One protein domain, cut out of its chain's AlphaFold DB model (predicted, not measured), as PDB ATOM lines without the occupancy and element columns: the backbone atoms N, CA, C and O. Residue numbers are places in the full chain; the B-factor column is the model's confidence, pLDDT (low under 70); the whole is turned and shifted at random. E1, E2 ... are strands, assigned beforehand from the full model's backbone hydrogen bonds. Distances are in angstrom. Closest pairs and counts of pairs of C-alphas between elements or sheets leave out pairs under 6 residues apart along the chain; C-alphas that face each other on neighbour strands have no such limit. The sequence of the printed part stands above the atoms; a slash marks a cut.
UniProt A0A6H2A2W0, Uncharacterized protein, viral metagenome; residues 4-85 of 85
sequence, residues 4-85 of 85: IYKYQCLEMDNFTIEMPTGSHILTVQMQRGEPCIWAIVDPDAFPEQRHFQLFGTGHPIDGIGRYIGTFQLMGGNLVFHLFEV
ATOM      1  N   ILE A   4     -34.440 -42.897  37.004       98.44
ATOM      2  CA  ILE A   4     -34.565 -42.662  35.560       98.44
ATOM      3  C   ILE A   4     -34.795 -41.175  35.326       98.44
ATOM      4  O   ILE A   4     -35.823 -40.638  35.739       98.44
ATOM      5  N   TYR A   5     -33.853 -40.520  34.656       98.50
ATOM      6  CA  TYR A   5     -33.986 -39.130  34.223       98.50
ATOM      7  C   TYR A   5     -34.384 -39.055  32.753       98.50
ATOM      8  O   TYR A   5     -34.161 -39.989  31.978       98.50
ATOM      9  N   LYS A   6     -35.008 -37.930  32.394       98.12
ATOM     10  CA  LYS A   6     -35.421 -37.596  31.034       98.12
ATOM     11  C   LYS A   6     -34.671 -36.354  30.575       98.12
ATOM     12  O   LYS A   6     -34.660 -35.356  31.290       98.12
ATOM     13  N   TYR A   7     -34.157 -36.406  29.357       97.38
ATOM     14  CA  TYR A   7     -33.434 -35.323  28.708       97.38
ATOM     15  C   TYR A   7     -34.082 -35.034  27.358       97.38
ATOM     16  O   TYR A   7     -34.463 -35.964  26.651       97.38
ATOM     17  N   GLN A   8     -34.253 -33.763  27.011       93.88
ATOM     18  CA  GLN A   8     -34.739 -33.384  25.684       93.88
ATOM     19  C   GLN A   8     -33.568 -33.366  24.705       93.88
ATOM     20  O   GLN A   8     -32.485 -32.904  25.067       93.88
ATOM     21  N   CYS A   9     -33.777 -33.848  23.479       89.38
ATOM     22  CA  CYS A   9     -32.817 -33.569  22.414       89.38
ATOM     23  C   CYS A   9     -33.009 -32.103  22.016       89.38
ATOM     24  O   CYS A   9     -34.089 -31.725  21.568       89.38
ATOM     25  N   LEU A  10     -31.993 -31.278  22.257       78.00
ATOM     26  CA  LEU A  10     -32.101 -29.825  22.108       78.00
ATOM     27  C   LEU A  10     -32.005 -29.376  20.646       78.00
ATOM     28  O   LEU A  10     -32.521 -28.318  20.297       78.00
ATOM     29  N   GLU A  11     -31.356 -30.175  19.800       81.00
ATOM     30  CA  GLU A  11     -31.066 -29.839  18.409       81.00
ATOM     31  C   GLU A  11     -31.214 -31.086  17.526       81.00
ATOM     32  O   GLU A  11     -31.057 -32.219  17.987       81.00
ATOM     33  N   MET A  12     -31.529 -30.876  16.247       77.12
ATOM     34  CA  MET A  12     -31.732 -31.943  15.257       77.12
ATOM     35  C   MET A  12     -30.450 -32.280  14.471       77.12
ATOM     36  O   MET A  12     -30.542 -32.824  13.374       77.12
ATOM     37  N   ASP A  13     -29.283 -31.969  15.037       84.06
ATOM     38  CA  ASP A  13     -27.946 -32.235  14.488       84.06
ATOM     39  C   ASP A  13     -27.060 -32.906  15.564       84.06
ATOM     40  O   ASP A  13     -27.514 -33.796  16.290       84.06
ATOM     41  N   ASN A  14     -25.792 -32.498  15.680       89.75
ATOM     42  CA  ASN A  14     -24.889 -32.919  16.744       89.75
ATOM     43  C   ASN A  14     -25.104 -32.042  17.971       89.75
ATOM     44  O   ASN A  14     -24.963 -30.825  17.890       89.75
ATOM     45  N   PHE A  15     -25.372 -32.650  19.118       94.00
ATOM     46  CA  PHE A  15     -25.621 -31.914  20.352       94.00
ATOM     47  C   PHE A  15     -24.954 -32.587  21.541       94.00
ATOM     48  O   PHE A  15     -24.486 -33.723  21.476       94.00
ATOM     49  N   THR A  16     -24.899 -31.858  22.650       95.81
ATOM     50  CA  THR A  16     -24.302 -32.337  23.894       95.81
ATOM     51  C   THR A  16     -25.317 -32.222  25.020       95.81
ATOM     52  O   THR A  16     -26.063 -31.245  25.087       95.81
ATOM     53  N   ILE A  17     -25.362 -33.226  25.892       96.81
ATOM     54  CA  ILE A  17     -26.186 -33.215  27.102       96.81
ATOM     55  C   ILE A  17     -25.281 -33.466  28.302       96.81
ATOM     56  O   ILE A  17     -24.496 -34.414  28.311       96.81
ATOM     57  N   GLU A  18     -25.442 -32.642  29.333       97.56
ATOM     58  CA  GLU A  18     -24.846 -32.892  30.639       97.56
ATOM     59  C   GLU A  18     -25.655 -33.966  31.382       97.56
ATOM     60  O   GLU A  18     -26.862 -33.828  31.607       97.56
ATOM     61  N   MET A  19     -24.996 -35.062  31.750       97.44
ATOM     62  CA  MET A  19     -25.603 -36.198  32.442       97.44
ATOM     63  C   MET A  19     -24.715 -36.629  33.613       97.44
ATOM     64  O   MET A  19     -23.503 -36.470  33.527       97.44
ATOM     65  N   PRO A  20     -25.254 -37.211  34.698       98.31
ATOM     66  CA  PRO A  20     -24.413 -37.781  35.748       98.31
ATOM     67  C   PRO A  20     -23.483 -38.872  35.202       98.31
ATOM     68  O   PRO A  20     -23.907 -39.694  34.380       98.31
ATOM     69  N   THR A  21     -22.239 -38.910  35.672       97.88
ATOM     70  CA  THR A  21     -21.225 -39.863  35.218       97.88
ATOM     71  C   THR A  21     -21.715 -41.300  35.341       97.88
ATOM     72  O   THR A  21     -22.256 -41.712  36.370       97.88
ATOM     73  N   GLY A  22     -21.516 -42.082  34.279       96.88
ATOM     74  CA  GLY A  22     -21.939 -43.484  34.244       96.88
ATOM     75  C   GLY A  22     -23.438 -43.676  33.989       96.88
ATOM     76  O   GLY A  22     -23.961 -44.774  34.194       96.88
ATOM     77  N   SER A  23     -24.131 -42.633  33.520       97.94
ATOM     78  CA  SER A  23     -25.518 -42.730  33.060       97.94
ATOM     79  C   SER A  23     -25.680 -43.839  32.017       97.94
ATOM     80  O   SER A  23     -24.991 -43.879  30.998       97.94
ATOM     81  N   HIS A  24     -26.642 -44.734  32.223       98.12
ATOM     82  CA  HIS A  24     -26.970 -45.784  31.267       98.12
ATOM     83  C   HIS A  24     -28.181 -45.375  30.428       98.12
ATOM     84  O   HIS A  24     -29.319 -45.423  30.900       98.12
ATOM     85  N   ILE A  25     -27.931 -44.975  29.182       98.31
ATOM     86  CA  ILE A  25     -28.983 -44.585  28.238       98.31
ATOM     87  C   ILE A  25     -29.817 -45.805  27.855       98.31
ATOM     88  O   ILE A  25     -29.267 -46.816  27.419       98.31
ATOM     89  N   LEU A  26     -31.134 -45.674  28.001       98.31
ATOM     90  CA  LEU A  26     -32.113 -46.709  27.691       98.31
ATOM     91  C   LEU A  26     -32.545 -46.637  26.228       98.31
ATOM     92  O   LEU A  26     -32.453 -47.622  25.504       98.31
ATOM     93  N   THR A  27     -33.059 -45.480  25.809       98.19
ATOM     94  CA  THR A  27     -33.585 -45.266  24.458       98.19
ATOM     95  C   THR A  27     -33.874 -43.785  24.213       98.19
ATOM     96  O   THR A  27     -33.909 -42.981  25.153       98.19
ATOM     97  N   VAL A  28     -34.145 -43.459  22.951       97.81
ATOM     98  CA  VAL A  28     -34.773 -42.213  22.511       97.81
ATOM     99  C   VAL A  28     -36.183 -42.508  21.997       97.81
ATOM    100  O   VAL A  28     -36.382 -43.476  21.262       97.81
ATOM    101  N   GLN A  29     -37.167 -41.695  22.378       97.44
ATOM    102  CA  GLN A  29     -38.558 -41.779  21.908       97.44
ATOM    103  C   GLN A  29     -39.211 -40.392  21.857       97.44
ATOM    104  O   GLN A  29     -38.743 -39.442  22.482       97.44
ATOM    105  N   MET A  30     -40.335 -40.295  21.146       96.12
ATOM    106  CA  MET A  30     -41.161 -39.089  21.114       96.12
ATOM    107  C   MET A  30     -42.046 -38.987  22.358       96.12
ATOM    108  O   MET A  30     -42.775 -39.921  22.691       96.12
ATOM    109  N   GLN A  31     -42.065 -37.825  23.006       95.69
ATOM    110  CA  GLN A  31     -43.036 -37.503  24.047       95.69
ATOM    111  C   GLN A  31     -43.549 -36.076  23.859       95.69
ATOM    112  O   GLN A  31     -42.786 -35.120  23.883       95.69
ATOM    113  N   ARG A  32     -44.876 -35.930  23.724       92.94
ATOM    114  CA  ARG A  32     -45.550 -34.626  23.542       92.94
ATOM    115  C   ARG A  32     -45.003 -33.804  22.364       92.94
ATOM    116  O   ARG A  32     -44.944 -32.586  22.444       92.94
ATOM    117  N   GLY A  33     -44.631 -34.481  21.278       90.75
ATOM    118  CA  GLY A  33     -44.112 -33.839  20.068       90.75
ATOM    119  C   GLY A  33     -42.604 -33.596  20.067       90.75
ATOM    120  O   GLY A  33     -42.082 -33.246  19.018       90.75
ATOM    121  N   GLU A  34     -41.907 -33.876  21.173       93.31
ATOM    122  CA  GLU A  34     -40.465 -33.647  21.303       93.31
ATOM    123  C   GLU A  34     -39.686 -34.965  21.462       93.31
ATOM    124  O   GLU A  34     -40.140 -35.859  22.194       93.31
ATOM    125  N   PRO A  35     -38.520 -35.121  20.812       95.38
ATOM    126  CA  PRO A  35     -37.624 -36.245  21.057       95.38
ATOM    127  C   PRO A  35     -37.007 -36.151  22.458       95.38
ATOM    128  O   PRO A  35     -36.528 -35.106  22.899       95.38
ATOM    129  N   CYS A  36     -37.039 -37.263  23.185       97.31
ATOM    130  CA  CYS A  36     -36.544 -37.361  24.550       97.31
ATOM    131  C   CYS A  36     -35.682 -38.614  24.717       97.31
ATOM    132  O   CYS A  36     -35.992 -39.671  24.169       97.31
ATOM    133  N   ILE A  37     -34.631 -38.500  25.522       98.19
ATOM    134  CA  ILE A  37     -33.754 -39.589  25.942       98.19
ATOM    135  C   ILE A  37     -34.068 -39.920  27.396       98.19
ATOM    136  O   ILE A  37     -34.203 -39.024  28.233       98.19
ATOM    137  N   TRP A  38     -34.140 -41.210  27.712       98.69
ATOM    138  CA  TRP A  38     -34.218 -41.688  29.089       98.69
ATOM    139  C   TRP A  38     -32.950 -42.438  29.465       98.69
ATOM    140  O   TRP A  38     -32.436 -43.236  28.679       98.69
ATOM    141  N   ALA A  39     -32.468 -42.211  30.684       98.56
ATOM    142  CA  ALA A  39     -31.284 -42.880  31.201       98.56
ATOM    143  C   ALA A  39     -31.440 -43.236  32.677       98.56
ATOM    144  O   ALA A  39     -32.041 -42.483  33.443       98.56
ATOM    145  N   ILE A  40     -30.877 -44.378  33.070       98.69
ATOM    146  CA  ILE A  40     -30.666 -44.721  34.476       98.69
ATOM    147  C   ILE A  40     -29.432 -43.958  34.942       98.69
ATOM    148  O   ILE A  40     -28.354 -44.131  34.377       98.69
ATOM    149  N   VAL A  41     -29.582 -43.150  35.982       98.44
ATOM    150  CA  VAL A  41     -28.525 -42.289  36.512       98.44
ATOM    151  C   VAL A  41     -28.319 -42.542  37.998       98.44
ATOM    152  O   VAL A  41     -29.235 -43.007  38.686       98.44
ATOM    153  N   ASP A  42     -27.132 -42.210  38.495       98.19
ATOM    154  CA  ASP A  42     -26.913 -41.953  39.916       98.19
ATOM    155  C   ASP A  42     -26.950 -40.432  40.144       98.19
ATOM    156  O   ASP A  42     -26.038 -39.747  39.685       98.19
ATOM    157  N   PRO A  43     -28.003 -39.870  40.770       97.25
ATOM    158  CA  PRO A  43     -28.158 -38.419  40.920       97.25
ATOM    159  C   PRO A  43     -27.029 -37.726  41.687       97.25
ATOM    160  O   PRO A  43     -26.847 -36.524  41.530       97.25
ATOM    161  N   ASP A  44     -26.309 -38.482  42.518       97.56
ATOM    162  CA  ASP A  44     -25.228 -37.978  43.364       97.56
ATOM    163  C   ASP A  44     -23.857 -38.008  42.652       97.56
ATOM    164  O   ASP A  44     -22.856 -37.555  43.210       97.56
ATOM    165  N   ALA A  45     -23.785 -38.550  41.429       98.06
ATOM    166  CA  ALA A  45     -22.563 -38.567  40.632       98.06
ATOM    167  C   ALA A  45     -22.275 -37.195  40.000       98.06
ATOM    168  O   ALA A  45     -23.180 -36.410  39.716       98.06
ATOM    169  N   PHE A  46     -20.994 -36.920  39.744       98.00
ATOM    170  CA  PHE A  46     -20.576 -35.697  39.058       98.00
ATOM    171  C   PHE A  46     -21.155 -35.625  37.639       98.00
ATOM    172  O   PHE A  46     -21.343 -36.665  37.012       98.00
ATOM    173  N   PRO A  47     -21.441 -34.425  37.115       97.81
ATOM    174  CA  PRO A  47     -21.875 -34.272  35.735       97.81
ATOM    175  C   PRO A  47     -20.730 -34.535  34.745       97.81
ATOM    176  O   PRO A  47     -19.583 -34.152  34.982       97.81
ATOM    177  N   GLU A  48     -21.061 -35.125  33.600       97.88
ATOM    178  CA  GLU A  48     -20.201 -35.255  32.427       97.88
ATOM    179  C   GLU A  48     -20.946 -34.823  31.161       97.88
ATOM    180  O   GLU A  48     -22.170 -34.942  31.059       97.88
ATOM    181  N   GLN A  49     -20.197 -34.324  30.182       97.62
ATOM    182  CA  GLN A  49     -20.735 -33.991  28.869       97.62
ATOM    183  C   GLN A  49     -20.769 -35.254  28.009       97.62
ATOM    184  O   GLN A  49     -19.748 -35.925  27.859       97.62
ATOM    185  N   ARG A  50     -21.934 -35.575  27.441       96.75
ATOM    186  CA  ARG A  50     -22.097 -36.685  26.493       96.75
ATOM    187  C   ARG A  50     -22.539 -36.155  25.145       96.75
ATOM    188  O   ARG A  50     -23.445 -35.323  25.073       96.75
ATOM    189  N   HIS A  51     -21.882 -36.632  24.097       95.44
ATOM    190  CA  HIS A  51     -22.044 -36.129  22.744       95.44
ATOM    191  C   HIS A  51     -22.931 -37.059  21.932       95.44
ATOM    192  O   HIS A  51     -22.830 -38.284  21.999       95.44
ATOM    193  N   PHE A  52     -23.810 -36.453  21.149       95.38
ATOM    194  CA  PHE A  52     -24.797 -37.154  20.359       95.38
ATOM    195  C   PHE A  52     -24.771 -36.662  18.927       95.38
ATOM    196  O   PHE A  52     -24.540 -35.482  18.670       95.38
ATOM    197  N   GLN A  53     -25.051 -37.578  18.010       94.62
ATOM    198  CA  GLN A  53     -25.214 -37.289  16.594       94.62
ATOM    199  C   GLN A  53     -26.547 -37.838  16.111       94.62
ATOM    200  O   GLN A  53     -26.924 -38.974  16.429       94.62
ATOM    201  N   LEU A  54     -27.255 -37.025  15.333       93.75
ATOM    202  CA  LEU A  54     -28.530 -37.378  14.741       93.75
ATOM    203  C   LEU A  54     -28.395 -37.489  13.225       93.75
ATOM    204  O   LEU A  54     -27.934 -36.564  12.565       93.75
ATOM    205  N   PHE A  55     -28.852 -38.605  12.665       94.00
ATOM    206  CA  PHE A  55     -28.861 -38.810  11.219       94.00
ATOM    207  C   PHE A  55     -30.278 -39.073  10.722       94.00
ATOM    208  O   PHE A  55     -31.009 -39.886  11.292       94.00
ATOM    209  N   GLY A  56     -30.661 -38.398   9.639       94.19
ATOM    210  CA  GLY A  56     -31.895 -38.688   8.914       94.19
ATOM    211  C   GLY A  56     -31.770 -39.968   8.087       94.19
ATOM    212  O   GLY A  56     -30.696 -40.300   7.583       94.19
ATOM    213  N   THR A  57     -32.870 -40.698   7.907       95.50
ATOM    214  CA  THR A  57     -32.883 -41.851   6.995       95.50
ATOM    215  C   THR A  57     -32.513 -41.421   5.570       95.50
ATOM    216  O   THR A  57     -33.133 -40.528   4.999       95.50
ATOM    217  N   GLY A  58     -31.511 -42.081   4.982       95.19
ATOM    218  CA  GLY A  58     -31.020 -41.786   3.630       95.19
ATOM    219  C   GLY A  58     -29.981 -40.662   3.554       95.19
ATOM    220  O   GLY A  58     -29.498 -40.372   2.462       95.19
ATOM    221  N   HIS A  59     -29.618 -40.047   4.682       92.94
ATOM    222  CA  HIS A  59     -28.550 -39.053   4.732       92.94
ATOM    223  C   HIS A  59     -27.180 -39.734   4.908       92.94
ATOM    224  O   HIS A  59     -27.109 -40.819   5.496       92.94
ATOM    225  N   PRO A  60     -26.087 -39.123   4.412       92.12
ATOM    226  CA  PRO A  60     -24.733 -39.579   4.705       92.12
ATOM    227  C   PRO A  60     -24.454 -39.619   6.211       92.12
ATOM    228  O   PRO A  60     -25.003 -38.830   6.979       92.12
ATOM    229  N   ILE A  61     -23.576 -40.535   6.609       90.56
ATOM    230  CA  ILE A  61     -23.145 -40.751   7.989       90.56
ATOM    231  C   ILE A  61     -21.618 -40.719   8.022       90.56
ATOM    232  O   ILE A  61     -20.968 -41.499   7.323       90.56
ATOM    233  N   ASP A  62     -21.073 -39.852   8.872       77.94
ATOM    234  CA  ASP A  62     -19.640 -39.741   9.123       77.94
ATOM    235  C   ASP A  62     -19.316 -40.362  10.485       77.94
ATOM    236  O   ASP A  62     -19.511 -39.750  11.533       77.94
ATOM    237  N   GLY A  63     -18.814 -41.600  10.461       75.56
ATOM    238  CA  GLY A  63     -18.507 -42.366  11.670       75.56
ATOM    239  C   GLY A  63     -19.740 -43.001  12.318       75.56
ATOM    240  O   GLY A  63     -20.874 -42.607  12.078       75.56
ATOM    241  N   ILE A  64     -19.523 -44.048  13.115       79.31
ATOM    242  CA  ILE A  64     -20.603 -44.774  13.793       79.31
ATOM    243  C   ILE A  64     -20.315 -44.741  15.290       79.31
ATOM    244  O   ILE A  64     -19.436 -45.455  15.773       79.31
ATOM    245  N   GLY A  65     -21.057 -43.902  16.012       89.81
ATOM    246  CA  GLY A  65     -21.134 -43.963  17.468       89.81
ATOM    247  C   GLY A  65     -21.925 -45.181  17.957       89.81
ATOM    248  O   GLY A  65     -22.361 -46.045  17.192       89.81
ATOM    249  N   ARG A  66     -22.180 -45.248  19.259       95.69
ATOM    250  CA  ARG A  66     -23.086 -46.230  19.852       95.69
ATOM    251  C   ARG A  66     -24.533 -45.880  19.507       95.69
ATOM    252  O   ARG A  66     -25.043 -44.847  19.928       95.69
ATOM    253  N   TYR A  67     -25.224 -46.768  18.798       96.75
ATOM    254  CA  TYR A  67     -26.643 -46.596  18.482       96.75
ATOM    255  C   TYR A  67     -27.511 -46.559  19.750       96.75
ATOM    256  O   TYR A  67     -27.388 -47.420  20.624       96.75
ATOM    257  N   ILE A  68     -28.403 -45.571  19.828       97.50
ATOM    258  CA  ILE A  68     -29.326 -45.370  20.954       97.50
ATOM    259  C   ILE A  68     -30.766 -45.718  20.572       97.50
ATOM    260  O   ILE A  68     -31.503 -46.292  21.375       97.50
ATOM    261  N   GLY A  69     -31.190 -45.365  19.360       97.31
ATOM    262  CA  GLY A  69     -32.545 -45.648  18.906       97.31
ATOM    263  C   GLY A  69     -32.963 -44.851  17.680       97.31
ATOM    264  O   GLY A  69     -32.240 -43.991  17.176       97.31
ATOM    265  N   THR A  70     -34.169 -45.154  17.213       97.31
ATOM    266  CA  THR A  70     -34.821 -44.485  16.090       97.31
ATOM    267  C   THR A  70     -36.138 -43.899  16.553       97.31
ATOM    268  O   THR A  70     -36.904 -44.559  17.256       97.31
ATOM    269  N   PHE A  71     -36.411 -42.671  16.133       96.38
ATOM    270  CA  PHE A  71     -37.678 -42.003  16.387       96.38
ATOM    271  C   PHE A  71     -38.193 -41.330  15.120       96.38
ATOM    272  O   PHE A  71     -37.459 -41.114  14.154       96.38
ATOM    273  N   GLN A  72     -39.491 -41.046  15.120       96.50
ATOM    274  CA  GLN A  72     -40.197 -40.530  13.961       96.50
ATOM    275  C   GLN A  72     -40.923 -39.238  14.324       96.50
ATOM    276  O   GLN A  72     -41.662 -39.189  15.307       96.50
ATOM    277  N   LEU A  73     -40.725 -38.206  13.512       91.56
ATOM    278  CA  LEU A  73     -41.400 -36.919  13.611       91.56
ATOM    279  C   LEU A  73     -42.472 -36.792  12.533       91.56
ATOM    280  O   LEU A  73     -42.479 -37.516  11.536       91.56
ATOM    281  N   MET A  74     -43.390 -35.845  12.744       91.12
ATOM    282  CA  MET A  74     -44.425 -35.485  11.768       91.12
ATOM    283  C   MET A  74     -45.225 -36.701  11.268       91.12
ATOM    284  O   MET A  74     -45.458 -36.856  10.073       91.12
ATOM    285  N   GLY A  75     -45.604 -37.593  12.189       89.44
ATOM    286  CA  GLY A  75     -46.396 -38.783  11.868       89.44
ATOM    287  C   GLY A  75     -45.664 -39.838  11.031       89.44
ATOM    288  O   GLY A  75     -46.327 -40.613  10.354       89.44
ATOM    289  N   GLY A  76     -44.326 -39.863  11.050       92.88
ATOM    290  CA  GLY A  76     -43.531 -40.819  10.267       92.88
ATOM    291  C   GLY A  76     -42.860 -40.226   9.034       92.88
ATOM    292  O   GLY A  76     -42.010 -40.879   8.439       92.88
ATOM    293  N   ASN A  77     -43.192 -38.984   8.666       93.56
ATOM    294  CA  ASN A  77     -42.632 -38.336   7.478       93.56
ATOM    295  C   ASN A  77     -41.132 -38.051   7.597       93.56
ATOM    296  O   ASN A  77     -40.444 -37.980   6.583       93.56
ATOM    297  N   LEU A  78     -40.632 -37.875   8.822       94.06
ATOM    298  CA  LEU A  78     -39.210 -37.708   9.090       94.06
ATOM    299  C   LEU A  78     -38.767 -38.781  10.082       94.06
ATOM    300  O   LEU A  78     -39.356 -38.918  11.155       94.06
ATOM    301  N   VAL A  79     -37.725 -39.527   9.731       96.62
ATOM    302  CA  VAL A  79     -37.187 -40.619  10.544       96.62
ATOM    303  C   VAL A  79     -35.733 -40.313  10.864       96.62
ATOM    304  O   VAL A  79     -34.942 -40.028   9.964       96.62
ATOM    305  N   PHE A  80     -35.400 -40.365  12.153       95.56
ATOM    306  CA  PHE A  80     -34.073 -40.033  12.654       95.56
ATOM    307  C   PHE A  80     -33.486 -41.165  13.495       95.56
ATOM    308  O   PHE A  80     -34.203 -41.911  14.168       95.56
ATOM    309  N   HIS A  81     -32.161 -41.268  13.467       95.62
ATOM    310  CA  HIS A  81     -31.367 -42.275  14.159       95.62
ATOM    311  C   HIS A  81     -30.360 -41.569  15.064       95.62
ATOM    312  O   HIS A  81     -29.546 -40.783  14.581       95.62
ATOM    313  N   LEU A  82     -30.433 -41.837  16.367       96.00
ATOM    314  CA  LEU A  82     -29.573 -41.213  17.366       96.00
ATOM    315  C   LEU A  82     -28.405 -42.131  17.727       96.00
ATOM    316  O   LEU A  82     -28.605 -43.309  18.048       96.00
ATOM    317  N   PHE A  83     -27.208 -41.556  17.744       95.88
ATOM    318  CA  PHE A  83     -25.973 -42.196  18.175       95.88
ATOM    319  C   PHE A  83     -25.307 -41.370  19.273       95.88
ATOM    320  O   PHE A  83     -25.404 -40.148  19.279       95.88
ATOM    321  N   GLU A  84     -24.628 -42.047  20.189       96.06
ATOM    322  CA  GLU A  84     -23.714 -41.442  21.154       96.06
ATOM    323  C   GLU A  84     -22.268 -41.638  20.678       96.06
ATOM    324  O   GLU A  84     -21.905 -42.763  20.329       96.06
ATOM    325  N   VAL A  85     -21.456 -40.578  20.661       92.81
ATOM    326  CA  VAL A  85     -20.061 -40.594  20.172       92.81
ATOM    327  C   VAL A  85     -19.030 -40.316  21.251       92.81
ATOM    328  O   VAL A  85     -19.323 -39.517  22.167       92.81
TER     329      VAL A  85
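Overview. This is residues 4 to 85 of the 85 residues of an uncharacterized protein of viral metagenome (UniProt A0A6H2A2W0). A curled sheet of four strands, E2, E5, E7 and E6, faces a smaller sheet of three, E1, E4 and E3, in a small sandwich, two sheets face to face. The edges E3 and E6 come close together along one side of the sandwich, while on the other side E1 and E2 come near each other at a single pair of C-alphas. The printed part has 82 residues, with no named helix and seven named strands, E1 to E7 in chain order; the class is all strand. The sheet orders are E2 - E5 - E7 - E6 and E1 - E4 - E3, both all antiparallel. The whole is compact, with a radius of gyration of the C-alphas of 12.7 A and spans of 40 by 30 by 17 A.

Along the chain. In the larger sheet, E5, residues 47 to 56, is the longest strand, 29.0 A from C-alpha 47 at (-21.875, -34.272, 35.735) to C-alpha 56. E2 is residues 15 to 20, 16.5 A; E7 is residues 78 to 84, 20.0 A, ending at C-alpha 84 at (-23.714, -41.442, 21.154); E6 is residues 66 to 73, 21.5 A. In the other sheet, E1 is residues 4 to 8, 13.6 A, beginning at C-alpha 4 at (-34.565, -42.662, 35.560); E4 is residues 34 to 41, 21.2 A; E3 is residues 24 to 31, 19.5 A, and bends by 53 degrees at residue 28.

Arrangement. The larger sheet is strongly twisted, and the way across it turns by 107 degrees. Pairing along E5 is staggered: residues 47 to 52 pair with E2, where N 50 and O 17 are 2.9 A apart, and residues 52 to 56 with E7, where N 81 and O 55 are 2.8 A apart. E7 and E6 form a hairpin, with N 66 and O 84 at 2.7 A. In the smaller sheet, E3 and E4 form a hairpin, with N 26 and O 38 at 2.8 A, and E1 is antiparallel to E4, with N 7 and O 37 at 2.8 A. The parts of the sheets that face each other are 8.7 A centre to centre, their strands at 22 degrees. The closest C-alphas of E3 and E6 are those of Val 28 and Gly 69, 5.5 A apart; those of E1 and E2 are Tyr 7 and Ile 17, 7.7 A apart. E1 is apart from E6 and E7.

Size, cuts and confidence. The two farthest C-alphas, of Asp 44 and Gly 58, are 40.3 A apart. The printed part has no cut and no long link; E1 to E2 and E5 to E6 are short but not tight, and the others are tight. The mean pLDDT of the printed part is 94.3, and no printed residue is under 70.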